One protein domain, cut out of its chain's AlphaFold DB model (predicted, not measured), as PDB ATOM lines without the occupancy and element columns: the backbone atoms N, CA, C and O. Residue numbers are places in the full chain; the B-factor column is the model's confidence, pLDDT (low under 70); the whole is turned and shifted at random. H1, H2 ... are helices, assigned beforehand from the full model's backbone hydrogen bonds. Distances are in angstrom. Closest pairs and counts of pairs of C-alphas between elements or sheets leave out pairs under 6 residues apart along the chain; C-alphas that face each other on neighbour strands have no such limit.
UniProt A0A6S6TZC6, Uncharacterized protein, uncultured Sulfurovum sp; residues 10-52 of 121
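AT A GLANCE: This is residues 10 to 52 of the 121 residues of an uncharacterized protein of uncultured Sulfurovum sp (UniProt A0A6S6TZC6). Two helices, H1 then H2, make a wide, open V, with the link of residues 29 to 32 at its corner. Residues 10 to 27 and 40 to 52 stick out as its two arms, with nothing packed between them. The printed part has 43 residues, with two named helices and no named strand, and its class is all helix. It is extended, with a radius of gyration of the C-alphas of 16.7 A and spans of 52 by 22 by 7 A.

IN THESE COORDINATES: H1, residues 10 to 28, begins at C-alpha 10 (17.517, 13.994, -23.209) and is 26.9 A long from first to last C-alpha. H2, residues 33 to 50, is 25.9 A long and ends at C-alpha 50 (25.663, 18.697, -69.226).

HOW THE PARTS SIT: H1 and H2 are apart, with no C-alpha of one within 8 A of the other. The N-to-C direction is (0.52, 0.35, -0.78) for H1 and (-0.45, -0.43, -0.78) for H2. In both helices every O i to N i+4 pair is within hydrogen-bond range.

THE WHOLE: The C-alphas farthest apart, of Ile 11 and Lys 52, are 52.5 A apart. The printed part has no cut, and its link is tight. Residues 23 to 31 and 50 to 51 have pLDDT under 70.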
ATOM      1  N   PHE A  10      17.925  12.915 -22.312       87.12
ATOM      2  CA  PHE A  10      17.517  13.994 -23.209       87.12
ATOM      3  C   PHE A  10      18.554  15.125 -23.256       87.12
ATOM      4  O   PHE A  10      18.916  15.592 -24.334       87.12
ATOM      5  N   ILE A  11      19.081  15.535 -22.097       86.19
ATOM      6  CA  ILE A  11      20.110  16.584 -22.009       86.19
ATOM      7  C   ILE A  11      21.407  16.136 -22.694       86.19
ATOM      8  O   ILE A  11      22.033  16.926 -23.400       86.19
ATOM      9  N   LEU A  12      21.814  14.881 -22.492       86.88
ATOM     10  CA  LEU A  12      23.003  14.323 -23.134       86.88
ATOM     11  C   LEU A  12      22.838  14.281 -24.657       86.88
ATOM     12  O   LEU A  12      23.732  14.694 -25.390       86.88
ATOM     13  N   LEU A  13      21.675  13.833 -25.126       85.62
ATOM     14  CA  LEU A  13      21.369  13.722 -26.546       85.62
ATOM     15  C   LEU A  13      21.322  15.102 -27.217       85.62
ATOM     16  O   LEU A  13      21.853  15.262 -28.313       85.62
ATOM     17  N   GLN A  14      20.792  16.117 -26.528       84.38
ATOM     18  CA  GLN A  14      20.828  17.498 -27.004       84.38
ATOM     19  C   GLN A  14      22.266  18.015 -27.147       84.38
ATOM     20  O   GLN A  14      22.616  18.559 -28.190       84.38
ATOM     21  N   LYS A  15      23.129  17.782 -26.148       87.25
ATOM     22  CA  LYS A  15      24.547  18.176 -26.222       87.25
ATOM     23  C   LYS A  15      25.275  17.499 -27.385       87.25
ATOM     24  O   LYS A  15      26.023  18.163 -28.095       87.25
ATOM     25  N   LEU A  16      25.027  16.207 -27.606       86.12
ATOM     26  CA  LEU A  16      25.626  15.453 -28.713       86.12
ATOM     27  C   LEU A  16      25.171  15.973 -30.082       86.12
ATOM     28  O   LEU A  16      25.982  16.081 -31.003       86.12
ATOM     29  N   ILE A  17      23.889  16.323 -30.223       86.50
ATOM     30  CA  ILE A  17      23.365  16.943 -31.445       86.50
ATOM     31  C   ILE A  17      24.033  18.302 -31.674       86.50
ATOM     32  O   ILE A  17      24.512  18.561 -32.778       86.50
ATOM     33  N   ASP A  18      24.124  19.136 -30.640       84.62
ATOM     34  CA  ASP A  18      24.733  20.462 -30.735       84.62
ATOM     35  C   ASP A  18      26.229  20.377 -31.103       84.62
ATOM     36  O   ASP A  18      26.728  21.182 -31.890       84.62
ATOM     37  N   GLU A  19      26.961  19.396 -30.569       81.62
ATOM     38  CA  GLU A  19      28.365  19.139 -30.916       81.62
ATOM     39  C   GLU A  19      28.534  18.636 -32.352       81.62
ATOM     40  O   GLU A  19      29.394  19.138 -33.078       81.62
ATOM     41  N   SER A  20      27.685  17.705 -32.791       76.25
ATOM     42  CA  SER A  20      27.676  17.197 -34.169       76.25
ATOM     43  C   SER A  20      27.386  18.312 -35.179       76.25
ATOM     44  O   SER A  20      28.105  18.475 -36.168       76.25
ATOM     45  N   GLN A  21      26.398  19.167 -34.892       75.88
ATOM     46  CA  GLN A  21      26.092  20.319 -35.738       75.88
ATOM     47  C   GLN A  21      27.232  21.338 -35.755       75.88
ATOM     48  O   GLN A  21      27.580  21.832 -36.826       75.88
ATOM     49  N   LYS A  22      27.878  21.606 -34.613       70.62
ATOM     50  CA  LYS A  22      29.072  22.464 -34.560       70.62
ATOM     51  C   LYS A  22      30.220  21.902 -35.392       70.62
ATOM     52  O   LYS A  22      30.880  22.681 -36.070       70.62
ATOM     53  N   GLN A  23      30.460  20.591 -35.381       65.19
ATOM     54  CA  GLN A  23      31.490  19.960 -36.216       65.19
ATOM     55  C   GLN A  23      31.169  20.091 -37.707       65.19
ATOM     56  O   GLN A  23      32.038  20.488 -38.479       65.19
ATOM     57  N   HIS A  24      29.915  19.851 -38.094       58.69
ATOM     58  CA  HIS A  24      29.465  19.980 -39.481       58.69
ATOM     59  C   HIS A  24      29.541  21.434 -39.981       58.69
ATOM     60  O   HIS A  24      29.989  21.715 -41.092       58.69
ATOM     61  N   GLN A  25      29.168  22.387 -39.126       59.69
ATOM     62  CA  GLN A  25      29.267  23.814 -39.422       59.69
ATOM     63  C   GLN A  25      30.728  24.292 -39.430       59.69
ATOM     64  O   GLN A  25      31.073  25.179 -40.204       59.69
ATOM     65  N   LYS A  26      31.605  23.686 -38.617       58.53
ATOM     66  CA  LYS A  26      33.050  23.941 -38.618       58.53
ATOM     67  C   LYS A  26      33.699  23.431 -39.905       58.53
ATOM     68  O   LYS A  26      34.459  24.186 -40.492       58.53
ATOM     69  N   SER A  27      33.347  22.238 -40.398       58.16
ATOM     70  CA  SER A  27      33.830  21.736 -41.698       58.16
ATOM     71  C   SER A  27      33.337  22.561 -42.890       58.16
ATOM     72  O   SER A  27      34.064  22.706 -43.862       58.16
ATOM     73  N   LEU A  28      32.136  23.147 -42.812       52.97
ATOM     74  CA  LEU A  28      31.622  24.049 -43.852       52.97
ATOM     75  C   LEU A  28      32.301  25.433 -43.830       52.97
ATOM     76  O   LEU A  28      32.330  26.113 -44.846       52.97
ATOM     77  N   LYS A  29      32.853  25.839 -42.676       55.47
ATOM     78  CA  LYS A  29      33.636  27.073 -42.474       55.47
ATOM     79  C   LYS A  29      35.145  26.899 -42.714       55.47
ATOM     80  O   LYS A  29      35.894  27.832 -42.452       55.47
ATOM     81  N   PHE A  30      35.593  25.712 -43.133       57.44
ATOM     82  CA  PHE A  30      37.003  25.441 -43.444       57.44
ATOM     83  C   PHE A  30      37.379  25.754 -44.894       57.44
ATOM     84  O   PHE A  30      38.568  25.791 -45.180       57.44
ATOM     85  N   PHE A  31      36.391  25.981 -45.761       58.69
ATOM     86  CA  PHE A  31      36.616  26.512 -47.098       58.69
ATOM     87  C   PHE A  31      36.580  28.033 -47.002       58.69
ATOM     88  O   PHE A  31      35.568  28.617 -46.603       58.69
ATOM     89  N   ASP A  32      37.698  28.662 -47.317       72.06
ATOM     90  CA  ASP A  32      37.810  30.095 -47.516       72.06
ATOM     91  C   ASP A  32      36.901  30.562 -48.665       72.06
ATOM     92  O   ASP A  32      36.440  29.780 -49.506       72.06
ATOM     93  N   ASP A  33      36.585  31.861 -48.678       75.50
ATOM     94  CA  ASP A  33      35.625  32.443 -49.624       75.50
ATOM     95  C   ASP A  33      36.011  32.155 -51.091       75.50
ATOM     96  O   ASP A  33      35.142  31.970 -51.949       75.50
ATOM     97  N   GLU A  34      37.314  32.039 -51.368       80.38
ATOM     98  CA  GLU A  34      37.857  31.657 -52.674       80.38
ATOM     99  C   GLU A  34      37.544  30.200 -53.049       80.38
ATOM    100  O   GLU A  34      37.097  29.930 -54.169       80.38
ATOM    101  N   GLU A  35      37.707  29.254 -52.120       83.25
ATOM    102  CA  GLU A  35      37.414  27.836 -52.351       83.25
ATOM    103  C   GLU A  35      35.912  27.607 -52.565       83.25
ATOM    104  O   GLU A  35      35.502  26.878 -53.475       83.25
ATOM    105  N   MET A  36      35.069  28.304 -51.798       82.81
ATOM    106  CA  MET A  36      33.616  28.268 -51.984       82.81
ATOM    107  C   MET A  36      33.187  28.856 -53.333       82.81
ATOM    108  O   MET A  36      32.329  28.277 -54.012       82.81
ATOM    109  N   ALA A  37      33.802  29.959 -53.764       86.50
ATOM    110  CA  ALA A  37      33.569  30.525 -55.090       86.50
ATOM    111  C   ALA A  37      34.007  29.558 -56.205       86.50
ATOM    112  O   ALA A  37      33.304  29.393 -57.209       86.50
ATOM    113  N   MET A  38      35.126  28.854 -56.016       88.00
ATOM    114  CA  MET A  38      35.627  27.860 -56.964       88.00
ATOM    115  C   MET A  38      34.686  26.656 -57.088       88.00
ATOM    116  O   MET A  38      34.370  26.235 -58.205       88.00
ATOM    117  N   LEU A  39      34.172  26.131 -55.973       86.06
ATOM    118  CA  LEU A  39      33.207  25.026 -55.967       86.06
ATOM    119  C   LEU A  39      31.898  25.410 -56.668       86.06
ATOM    120  O   LEU A  39      31.373  24.637 -57.477       86.06
ATOM    121  N   GLN A  40      31.401  26.625 -56.425       88.38
ATOM    122  CA  GLN A  40      30.230  27.147 -57.132       88.38
ATOM    123  C   GLN A  40      30.492  27.278 -58.639       88.38
ATOM    124  O   GLN A  40      29.666  26.846 -59.447       88.38
ATOM    125  N   ALA A  41      31.661  27.787 -59.040       89.38
ATOM    126  CA  ALA A  41      32.043  27.898 -60.445       89.38
ATOM    127  C   ALA A  41      32.161  26.526 -61.136       89.38
ATOM    128  O   ALA A  41      31.744  26.370 -62.289       89.38
ATOM    129  N   ILE A  42      32.690  25.513 -60.441       88.75
ATOM    130  CA  ILE A  42      32.768  24.132 -60.936       88.75
ATOM    131  C   ILE A  42      31.361  23.556 -61.129       88.75
ATOM    132  O   ILE A  42      31.057  23.049 -62.213       88.75
ATOM    133  N   SER A  43      30.485  23.686 -60.131       87.56
ATOM    134  CA  SER A  43      29.090  23.232 -60.208       87.56
ATOM    135  C   SER A  43      28.339  23.875 -61.383       87.56
ATOM    136  O   SER A  43      27.664  23.192 -62.165       87.56
ATOM    137  N   LEU A  44      28.540  25.182 -61.586       88.06
ATOM    138  CA  LEU A  44      27.958  25.930 -62.698       88.06
ATOM    139  C   LEU A  44      28.462  25.407 -64.055       88.06
ATOM    140  O   LEU A  44      27.661  25.150 -64.956       88.06
ATOM    141  N   ARG A  45      29.776  25.194 -64.205       84.50
ATOM    142  CA  ARG A  45      30.380  24.666 -65.444       84.50
ATOM    143  C   ARG A  45      29.906  23.253 -65.766       84.50
ATOM    144  O   ARG A  45      29.641  22.961 -66.933       84.50
ATOM    145  N   ILE A  46      29.802  22.381 -64.762       84.62
ATOM    146  CA  ILE A  46      29.292  21.013 -64.930       84.62
ATOM    147  C   ILE A  46      27.848  21.062 -65.432       84.62
ATOM    148  O   ILE A  46      27.539  20.443 -66.451       84.62
ATOM    149  N   SER A  47      26.997  21.860 -64.786       78.56
ATOM    150  CA  SER A  47      25.594  22.030 -65.176       78.56
ATOM    151  C   SER A  47      25.462  22.569 -66.605       78.56
ATOM    152  O   SER A  47      24.721  22.022 -67.418       78.56
ATOM    153  N   GLN A  48      26.244  23.592 -66.958       79.38
ATOM    154  CA  GLN A  48      26.249  24.159 -68.308       79.38
ATOM    155  C   GLN A  48      26.729  23.154 -69.361       79.38
ATOM    156  O   GLN A  48      26.138  23.068 -70.433       79.38
ATOM    157  N   ASN A  49      27.783  22.383 -69.078       73.12
ATOM    158  CA  ASN A  49      28.310  21.380 -70.004       73.12
ATOM    159  C   ASN A  49      27.361  20.192 -70.194       73.12
ATOM    160  O   ASN A  49      27.238  19.709 -71.317       73.12
ATOM    161  N   ALA A  50      26.674  19.750 -69.138       69.25
ATOM    162  CA  ALA A  50      25.663  18.697 -69.226       69.25
ATOM    163  C   ALA A  50      24.470  19.112 -70.106       69.25
ATOM    164  O   ALA A  50      23.890  18.281 -70.803       69.25
ATOM    165  N   LEU A  51      24.141  20.406 -70.120       66.19
ATOM    166  CA  LEU A  51      23.046  20.973 -70.908       66.19
ATOM    167  C   LEU A  51      23.456  21.398 -72.323       66.19
ATOM    168  O   LEU A  51      22.600  21.853 -73.086       66.19
ATOM    169  N   LYS A  52      24.735  21.272 -72.711       73.31
ATOM    170  CA  LYS A  52      25.174  21.704 -74.044       73.31
ATOM    171  C   LYS A  52      24.470  20.873 -75.120       73.31
ATOM    172  O   LYS A  52      24.691  19.661 -75.201       73.31
TER     173      LYS A  52